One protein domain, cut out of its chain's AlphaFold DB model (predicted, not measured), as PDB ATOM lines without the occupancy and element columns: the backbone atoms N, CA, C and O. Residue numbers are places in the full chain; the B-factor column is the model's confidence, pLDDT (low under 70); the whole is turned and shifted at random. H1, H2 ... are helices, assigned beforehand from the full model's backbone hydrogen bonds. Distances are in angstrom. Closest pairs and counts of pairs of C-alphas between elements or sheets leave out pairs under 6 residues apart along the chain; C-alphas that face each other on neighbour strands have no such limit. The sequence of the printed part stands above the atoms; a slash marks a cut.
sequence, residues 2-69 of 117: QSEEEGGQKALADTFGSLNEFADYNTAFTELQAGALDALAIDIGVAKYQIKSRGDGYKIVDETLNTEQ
ATOM      1  N   GLN A   2      98.734 -33.950  82.639       30.53
ATOM      2  CA  GLN A   2      97.660 -34.773  83.179       30.53
ATOM      3  C   GLN A   2      97.592 -35.961  82.229       30.53
ATOM      4  O   GLN A   2      97.228 -35.803  81.072       30.53
ATOM      5  N   SER A   3      98.103 -37.098  82.686       40.81
ATOM      6  CA  SER A   3      97.788 -38.387  82.097       40.81
ATOM      7  C   SER A   3      96.270 -38.505  82.123       40.81
ATOM      8  O   SER A   3      95.688 -38.688  83.195       40.81
ATOM      9  N   GLU A   4      95.628 -38.320  80.975       51.94
ATOM     10  CA  GLU A   4      94.300 -38.875  80.775       51.94
ATOM     11  C   GLU A   4      94.365 -40.349  81.179       51.94
ATOM     12  O   GLU A   4      95.344 -41.046  80.904       51.94
ATOM     13  N   GLU A   5      93.384 -40.746  81.980       48.03
ATOM     14  CA  GLU A   5      93.367 -41.965  82.775       48.03
ATOM     15  C   GLU A   5      93.865 -43.182  81.985       48.03
ATOM     16  O   GLU A   5      93.360 -43.474  80.898       48.03
ATOM     17  N   GLU A   6      94.824 -43.922  82.558       44.69
ATOM     18  CA  GLU A   6      95.179 -45.285  82.144       44.69
ATOM     19  C   GLU A   6      93.904 -46.155  82.189       44.69
ATOM     20  O   GLU A   6      93.565 -46.762  83.202       44.69
ATOM     21  N   GLY A   7      93.129 -46.139  81.106       54.28
ATOM     22  CA  GLY A   7      91.777 -46.694  81.056       54.28
ATOM     23  C   GLY A   7      90.914 -46.130  79.927       54.28
ATOM     24  O   GLY A   7      90.118 -46.878  79.362       54.28
ATOM     25  N   GLY A   8      91.115 -44.866  79.534       69.31
ATOM     26  CA  GLY A   8      90.294 -44.191  78.520       69.31
ATOM     27  C   GLY A   8      90.396 -44.816  77.125       69.31
ATOM     28  O   GLY A   8      89.378 -45.163  76.531       69.31
ATOM     29  N   GLN A   9      91.616 -45.052  76.624       75.75
ATOM     30  CA  GLN A   9      91.801 -45.639  75.286       75.75
ATOM     31  C   GLN A   9      91.268 -47.072  75.198       75.75
ATOM     32  O   GLN A   9      90.695 -47.456  74.183       75.75
ATOM     33  N   LYS A  10      91.419 -47.860  76.271       81.06
ATOM     34  CA  LYS A  10      90.889 -49.226  76.318       81.06
ATOM     35  C   LYS A  10      89.362 -49.228  76.374       81.06
ATOM     36  O   LYS A  10      88.742 -49.941  75.597       81.06
ATOM     37  N   ALA A  11      88.769 -48.416  77.249       84.56
ATOM     38  CA  ALA A  11      87.318 -48.297  77.341       84.56
ATOM     39  C   ALA A  11      86.705 -47.834  76.012       84.56
ATOM     40  O   ALA A  11      85.673 -48.361  75.611       84.56
ATOM     41  N   LEU A  12      87.362 -46.903  75.312       83.12
ATOM     42  CA  LEU A  12      86.975 -46.467  73.973       83.12
ATOM     43  C   LEU A  12      87.085 -47.609  72.952       83.12
ATOM     44  O   LEU A  12      86.125 -47.862  72.229       83.12
ATOM     45  N   ALA A  13      88.209 -48.329  72.923       85.62
ATOM     46  CA  ALA A  13      88.407 -49.460  72.017       85.62
ATOM     47  C   ALA A  13      87.359 -50.568  72.219       85.62
ATOM     48  O   ALA A  13      86.862 -51.125  71.244       85.62
ATOM     49  N   ASP A  14      86.967 -50.833  73.469       88.62
ATOM     50  CA  ASP A  14      85.938 -51.820  73.819       88.62
ATOM     51  C   ASP A  14      84.529 -51.422  73.315       88.62
ATOM     52  O   ASP A  14      83.630 -52.264  73.278       88.62
ATOM     53  N   THR A  15      84.312 -50.162  72.900       88.44
ATOM     54  CA  THR A  15      83.050 -49.730  72.262       88.44
ATOM     55  C   THR A  15      82.957 -50.088  70.778       88.44
ATOM     56  O   THR A  15      81.867 -50.035  70.203       88.44
ATOM     57  N   PHE A  16      84.070 -50.453  70.138       90.12
ATOM     58  CA  PHE A  16      84.112 -50.730  68.706       90.12
ATOM     59  C   PHE A  16      83.696 -52.173  68.404       90.12
ATOM     60  O   PHE A  16      84.092 -53.110  69.093       90.12
ATOM     61  N   GLY A  17      82.938 -52.377  67.319       91.00
ATOM     62  CA  GLY A  17      82.630 -53.729  66.833       91.00
ATOM     63  C   GLY A  17      83.880 -54.487  66.368       91.00
ATOM     64  O   GLY A  17      83.980 -55.700  66.543       91.00
ATOM     65  N   SER A  18      84.850 -53.758  65.812       91.62
ATOM     66  CA  SER A  18      86.184 -54.245  65.459       91.62
ATOM     67  C   SER A  18      87.179 -53.088  65.447       91.62
ATOM     68  O   SER A  18      86.862 -52.021  64.920       91.62
ATOM     69  N   LEU A  19      88.388 -53.317  65.959       91.88
ATOM     70  CA  LEU A  19      89.516 -52.393  65.856       91.88
ATOM     71  C   LEU A  19      90.556 -52.980  64.897       91.88
ATOM     72  O   LEU A  19      91.085 -54.062  65.151       91.88
ATOM     73  N   ASN A  20      90.840 -52.262  63.811       91.81
ATOM     74  CA  ASN A  20      91.861 -52.627  62.833       91.81
ATOM     75  C   ASN A  20      93.003 -51.612  62.889       91.81
ATOM     76  O   ASN A  20      92.764 -50.406  62.839       91.81
ATOM     77  N   GLU A  21      94.235 -52.105  62.954       93.25
ATOM     78  CA  GLU A  21      95.437 -51.277  62.917       93.25
ATOM     79  C   GLU A  21      96.103 -51.380  61.546       93.25
ATOM     80  O   GLU A  21      96.254 -52.468  60.983       93.25
ATOM     81  N   PHE A  22      96.527 -50.236  61.018       93.62
ATOM     82  CA  PHE A  22      97.184 -50.135  59.720       93.62
ATOM     83  C   PHE A  22      98.595 -49.594  59.895       93.62
ATOM     84  O   PHE A  22      98.828 -48.668  60.668       93.62
ATOM     85  N   ALA A  23      99.540 -50.160  59.147       92.50
ATOM     86  CA  ALA A  23     100.939 -49.749  59.210       92.50
ATOM     87  C   ALA A  23     101.188 -48.364  58.585       92.50
ATOM     88  O   ALA A  23     102.189 -47.721  58.899       92.50
ATOM     89  N   ASP A  24     100.305 -47.912  57.692       92.81
ATOM     90  CA  ASP A  24     100.425 -46.625  57.021       92.81
ATOM     91  C   ASP A  24      99.066 -45.999  56.683       92.81
ATOM     92  O   ASP A  24      98.032 -46.666  56.563       92.81
ATOM     93  N   TYR A  25      99.089 -44.680  56.500       92.94
ATOM     94  CA  TYR A  25      97.895 -43.894  56.214       92.94
ATOM     95  C   TYR A  25      97.299 -44.190  54.834       92.94
ATOM     96  O   TYR A  25      96.092 -44.065  54.665       92.94
ATOM     97  N   ASN A  26      98.096 -44.580  53.831       90.94
ATOM     98  CA  ASN A  26      97.546 -44.834  52.499       90.94
ATOM     99  C   ASN A  26      96.598 -46.024  52.525       90.94
ATOM    100  O   ASN A  26      95.478 -45.896  52.035       90.94
ATOM    101  N   THR A  27      97.017 -47.129  53.142       93.69
ATOM    102  CA  THR A  27      96.159 -48.302  53.309       93.69
ATOM    103  C   THR A  27      94.922 -47.966  54.134       93.69
ATOM    104  O   THR A  27      93.816 -48.258  53.689       93.69
ATOM    105  N   ALA A  28      95.072 -47.272  55.266       94.69
ATOM    106  CA  ALA A  28      93.941 -46.917  56.126       94.69
ATOM    107  C   ALA A  28      92.858 -46.098  55.391       94.69
ATOM    108  O   ALA A  28      91.668 -46.404  55.474       94.69
ATOM    109  N   PHE A  29      93.263 -45.083  54.619       93.44
ATOM    110  CA  PHE A  29      92.331 -44.278  53.822       93.44
ATOM    111  C   PHE A  29      91.718 -45.068  52.657       93.44
ATOM    112  O   PHE A  29      90.550 -44.860  52.339       93.44
ATOM    113  N   THR A  30      92.469 -45.975  52.022       91.88
ATOM    114  CA  THR A  30      91.936 -46.841  50.957       91.88
ATOM    115  C   THR A  30      90.875 -47.808  51.486       91.88
ATOM    116  O   THR A  30      89.839 -47.957  50.844       91.88
ATOM    117  N   GLU A  31      91.079 -48.407  52.659       93.81
ATOM    118  CA  GLU A  31      90.092 -49.295  53.295       93.81
ATOM    119  C   GLU A  31      88.830 -48.533  53.724       93.81
ATOM    120  O   GLU A  31      87.712 -49.010  53.508       93.81
ATOM    121  N   LEU A  32      88.986 -47.306  54.239       93.75
ATOM    122  CA  LEU A  32      87.856 -46.414  54.514       93.75
ATOM    123  C   LEU A  32      87.069 -46.098  53.232       93.75
ATOM    124  O   LEU A  32      85.846 -46.209  53.207       93.75
ATOM    125  N   GLN A  33      87.759 -45.757  52.141       91.38
ATOM    126  CA  GLN A  33      87.121 -45.469  50.854       91.38
ATOM    127  C   GLN A  33      86.423 -46.696  50.248       91.38
ATOM    128  O   GLN A  33      85.389 -46.556  49.593       91.38
ATOM    129  N   ALA A  34      86.981 -47.890  50.454       92.56
ATOM    130  CA  ALA A  34      86.396 -49.152  50.010       92.56
ATOM    131  C   ALA A  34      85.156 -49.564  50.825       92.56
ATOM    132  O   ALA A  34      84.459 -50.500  50.431       92.56
ATOM    133  N   GLY A  35      84.873 -48.881  51.942       92.94
ATOM    134  CA  GLY A  35      83.794 -49.228  52.865       92.94
ATOM    135  C   GLY A  35      84.113 -50.442  53.740       92.94
ATOM    136  O   GLY A  35      83.201 -51.052  54.288       92.94
ATOM    137  N   ALA A  36      85.392 -50.813  53.854       93.88
ATOM    138  CA  ALA A  36      85.843 -51.861  54.768       93.88
ATOM    139  C   ALA A  36      85.931 -51.364  56.223       93.88
ATOM    140  O   ALA A  36      85.971 -52.174  57.148       93.88
ATOM    141  N   LEU A  37      85.948 -50.041  56.419       94.25
ATOM    142  CA  LEU A  37      85.917 -49.366  57.715       94.25
ATOM    143  C   LEU A  37      84.750 -48.377  57.755       94.25
ATOM    144  O   LEU A  37      84.495 -47.688  56.768       94.25
ATOM    145  N   ASP A  38      84.106 -48.246  58.915       93.06
ATOM    146  CA  ASP A  38      83.078 -47.222  59.142       93.06
ATOM    147  C   ASP A  38      83.687 -45.840  59.444       93.06
ATOM    148  O   ASP A  38      83.119 -44.804  59.098       93.06
ATOM    149  N   ALA A  39      84.850 -45.818  60.102       92.88
ATOM    150  CA  ALA A  39      85.561 -44.610  60.503       92.88
ATOM    151  C   ALA A  39      87.068 -44.874  60.646       92.88
ATOM    152  O   ALA A  39      87.500 -46.013  60.830       92.88
ATOM    153  N   LEU A  40      87.864 -43.803  60.596       93.19
ATOM    154  CA  LEU A  40      89.306 -43.832  60.833       93.19
ATOM    155  C   LEU A  40      89.661 -42.867  61.970       93.19
ATOM    156  O   LEU A  40      89.425 -41.665  61.851       93.19
ATOM    157  N   ALA A  41      90.241 -43.390  63.051       91.69
ATOM    158  CA  ALA A  41      90.828 -42.585  64.121       91.69
ATOM    159  C   ALA A  41      92.269 -42.204  63.742       91.69
ATOM    160  O   ALA A  41      93.080 -43.079  63.439       91.69
ATOM    161  N   ILE A  42      92.567 -40.905  63.704       90.94
ATOM    162  CA  ILE A  42      93.847 -40.366  63.228       90.94
ATOM    163  C   ILE A  42      94.074 -38.951  63.776       90.94
ATOM    164  O   ILE A  42      93.121 -38.187  63.939       90.94
ATOM    165  N   ASP A  43      95.335 -38.587  64.006       90.31
ATOM    166  CA  ASP A  43      95.745 -37.256  64.452       90.31
ATOM    167  C   ASP A  43      95.208 -36.163  63.518       90.31
ATOM    168  O   ASP A  43      95.353 -36.229  62.291       90.31
ATOM    169  N   ILE A  44      94.629 -35.110  64.095       88.81
ATOM    170  CA  ILE A  44      93.896 -34.081  63.345       88.81
ATOM    171  C   ILE A  44      94.751 -33.380  62.276       88.81
ATOM    172  O   ILE A  44      94.268 -33.115  61.173       88.81
ATOM    173  N   GLY A  45      96.030 -33.113  62.560       87.81
ATOM    174  CA  GLY A  45      96.954 -32.508  61.593       87.81
ATOM    175  C   GLY A  45      97.220 -33.422  60.394       87.81
ATOM    176  O   GLY A  45      97.201 -32.973  59.245       87.81
ATOM    177  N   VAL A  46      97.383 -34.724  60.645       89.94
ATOM    178  CA  VAL A  46      97.571 -35.726  59.589       89.94
ATOM    179  C   VAL A  46      96.284 -35.898  58.784       89.94
ATOM    180  O   VAL A  46      96.343 -35.938  57.557       89.94
ATOM    181  N   ALA A  47      95.124 -35.934  59.444       91.06
ATOM    182  CA  ALA A  47      93.819 -36.009  58.792       91.06
ATOM    183  C   ALA A  47      93.608 -34.839  57.819       91.06
ATOM    184  O   ALA A  47      93.320 -35.061  56.640       91.06
ATOM    185  N   LYS A  48      93.821 -33.597  58.288       89.44
ATOM    186  CA  LYS A  48      93.724 -32.376  57.472       89.44
ATOM    187  C   LYS A  48      94.642 -32.459  56.247       89.44
ATOM    188  O   LYS A  48      94.189 -32.224  55.126       89.44
ATOM    189  N   TYR A  49      95.904 -32.855  56.440       89.62
ATOM    190  CA  TYR A  49      96.870 -33.005  55.347       89.62
ATOM    191  C   TYR A  49      96.450 -34.079  54.330       89.62
ATOM    192  O   TYR A  49      96.438 -33.828  53.122       89.62
ATOM    193  N   GLN A  50      96.074 -35.271  54.804       91.19
ATOM    194  CA  GLN A  50      95.687 -36.397  53.951       91.19
ATOM    195  C   GLN A  50      94.444 -36.069  53.125       91.19
ATOM    196  O   GLN A  50      94.459 -36.272  51.912       91.19
ATOM    197  N   ILE A  51      93.408 -35.496  53.742       90.69
ATOM    198  CA  ILE A  51      92.178 -35.098  53.047       90.69
ATOM    199  C   ILE A  51      92.484 -34.022  52.001       90.69
ATOM    200  O   ILE A  51      92.109 -34.179  50.840       90.69
ATOM    201  N   LYS A  52      93.258 -32.985  52.356       88.31
ATOM    202  CA  LYS A  52      93.675 -31.938  51.406       88.31
ATOM    203  C   LYS A  52      94.438 -32.508  50.206       88.31
ATOM    204  O   LYS A  52      94.259 -32.030  49.090       88.31
ATOM    205  N   SER A  53      95.271 -33.528  50.418       88.06
ATOM    206  CA  SER A  53      96.047 -34.169  49.347       88.06
ATOM    207  C   SER A  53      95.226 -35.105  48.448       88.06
ATOM    208  O   SER A  53      95.555 -35.260  47.273       88.06
ATOM    209  N   ARG A  54      94.168 -35.729  48.985       87.81
ATOM    210  CA  ARG A  54      93.332 -36.724  48.285       87.81
ATOM    211  C   ARG A  54      92.130 -36.107  47.574       87.81
ATOM    212  O   ARG A  54      91.658 -36.688  46.600       87.81
ATOM    213  N   GLY A  55      91.664 -34.949  48.036       81.75
ATOM    214  CA  GLY A  55      90.473 -34.275  47.527       81.75
ATOM    215  C   GLY A  55      89.203 -34.643  48.298       81.75
ATOM    216  O   GLY A  55      89.249 -35.094  49.443       81.75
ATOM    217  N   ASP A  56      88.059 -34.409  47.662       77.12
ATOM    218  CA  ASP A  56      86.742 -34.569  48.279       77.12
ATOM    219  C   ASP A  56      86.387 -36.042  48.553       77.12
ATOM    220  O   ASP A  56      86.873 -36.957  47.889       77.12
ATOM    221  N   GLY A  57      85.486 -36.270  49.515       85.06
ATOM    222  CA  GLY A  57      84.957 -37.604  49.843       85.06
ATOM    223  C   GLY A  57      85.156 -38.037  51.295       85.06
ATOM    224  O   GLY A  57      84.628 -39.069  51.696       85.06
ATOM    225  N   TYR A  58      85.854 -37.232  52.095       91.25
ATOM    226  CA  TYR A  58      86.068 -37.473  53.521       91.25
ATOM    227  C   TYR A  58      85.494 -36.325  54.348       91.25
ATOM    228  O   TYR A  58      85.522 -35.166  53.931       91.25
ATOM    229  N   LYS A  59      85.001 -36.643  55.545       91.12
ATOM    230  CA  LYS A  59      84.544 -35.659  56.526       91.12
ATOM    231  C   LYS A  59      85.171 -35.972  57.879       91.12
ATOM    232  O   LYS A  59      85.117 -37.112  58.329       91.12
ATOM    233  N   ILE A  60      85.715 -34.944  58.521       92.12
ATOM    234  CA  ILE A  60      86.138 -35.002  59.922       92.12
ATOM    235  C   ILE A  60      84.899 -34.742  60.789       92.12
ATOM    236  O   ILE A  60      84.129 -33.819  60.508       92.12
ATOM    237  N   VAL A  61      84.668 -35.593  61.786       91.75
ATOM    238  CA  VAL A  61      83.593 -35.414  62.772       91.75
ATOM    239  C   VAL A  61      84.020 -34.415  63.849       91.75
ATOM    240  O   VAL A  61      85.207 -34.279  64.122       91.75
ATOM    241  N   ASP A  62      83.061 -33.724  64.467       85.75
ATOM    242  CA  ASP A  62      83.353 -32.679  65.466       85.75
ATOM    243  C   ASP A  62      83.813 -33.253  66.825       85.75
ATOM    244  O   ASP A  62      84.267 -32.517  67.702       85.75
ATOM    245  N   GLU A  63      83.688 -34.566  67.021       85.00
ATOM    246  CA  GLU A  63      84.067 -35.249  68.254       85.00
ATOM    247  C   GLU A  63      85.579 -35.496  68.312       85.00
ATOM    248  O   GLU A  63      86.180 -36.040  67.387       85.00
ATOM    249  N   THR A  64      86.194 -35.099  69.426       84.06
ATOM    250  CA  THR A  64      87.621 -35.310  69.694       84.06
ATOM    251  C   THR A  64      87.781 -36.474  70.662       84.06
ATOM    252  O   THR A  64      87.212 -36.449  71.750       84.06
ATOM    253  N   LEU A  65      88.566 -37.481  70.273       84.69
ATOM    254  CA  LEU A  65      88.769 -38.690  71.080       84.69
ATOM    255  C   LEU A  65      89.761 -38.480  72.233       84.69
ATOM    256  O   LEU A  65      89.624 -39.101  73.282       84.69
ATOM    257  N   ASN A  66      90.785 -37.652  72.018       82.56
ATOM    258  CA  ASN A  66      91.880 -37.412  72.956       82.56
ATOM    259  C   ASN A  66      92.547 -36.058  72.641       82.56
ATOM    260  O   ASN A  66      92.539 -35.630  71.484       82.56
ATOM    261  N   THR A  67      93.112 -35.387  73.652       82.00
ATOM    262  CA  THR A  67      94.029 -34.253  73.454       82.00
ATOM    263  C   THR A  67      95.434 -34.588  73.949       82.00
ATOM    264  O   THR A  67      95.666 -34.762  75.143       82.00
ATOM    265  N   GLU A  68      96.407 -34.548  73.042       83.62
ATOM    266  CA  GLU A  68      97.803 -34.857  73.343       83.62
ATOM    267  C   GLU A  68      98.754 -33.682  73.072       83.62
ATOM    268  O   GLU A  68      98.464 -32.768  72.298       83.62
ATOM    269  N   GLN A  69      99.917 -33.702  73.729       86.88
ATOM    270  CA  GLN A  69     101.006 -32.758  73.471       86.88
ATOM    271  C   GLN A  69     102.187 -33.492  72.847       86.88
ATOM    272  O   GLN A  69     102.747 -34.410  73.449       86.88
TER     273      GLN A  69
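This is residues 2 to 69 of the 117 residues of the protein "PBPb domain-containing protein" of Lachnospiraceae bacterium CAG:215 (UniProt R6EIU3). Little regular structure is present: three short helices are set in a chain that is mostly loop, with H2 and H3 near each other at one end and H1 at the other, a long link joining H1 to H2 and a short one joining H2 to H3. After H3, residues 55 to 69 fold back from the H2 and H3 end toward the H1 end. The printed part has 68 residues, 26 of them in H1, H2 and H3 in that order, with no named strand; the class is all helix. It is only just compact, close to loose, with a radius of gyration of the C-alphas of 13.1 A and spans of 36 by 27 by 23 A.

H1, residues 8 to 13, is apart from H2, residues 25 to 33. H3, residues 44 to 54, is near H2, their closest C-alphas 8.1 A apart. H1 and H3 are apart. In H1, H2 and H3 every O i to N i+4 pair is within hydrogen-bond range.

H1 begins at C-alpha 8 (90.294, -44.191, 78.520). H2 measures 12.1 A. H3 measures 15.3 A and ends at C-alpha 54 (93.332, -36.724, 48.285).

The C-alphas farthest apart, of Gln 2 and Ala 34, are 37.9 A apart. The printed part has no cut. The link H1 to H2 is long. Residues 2 to 8 have pLDDT under 70.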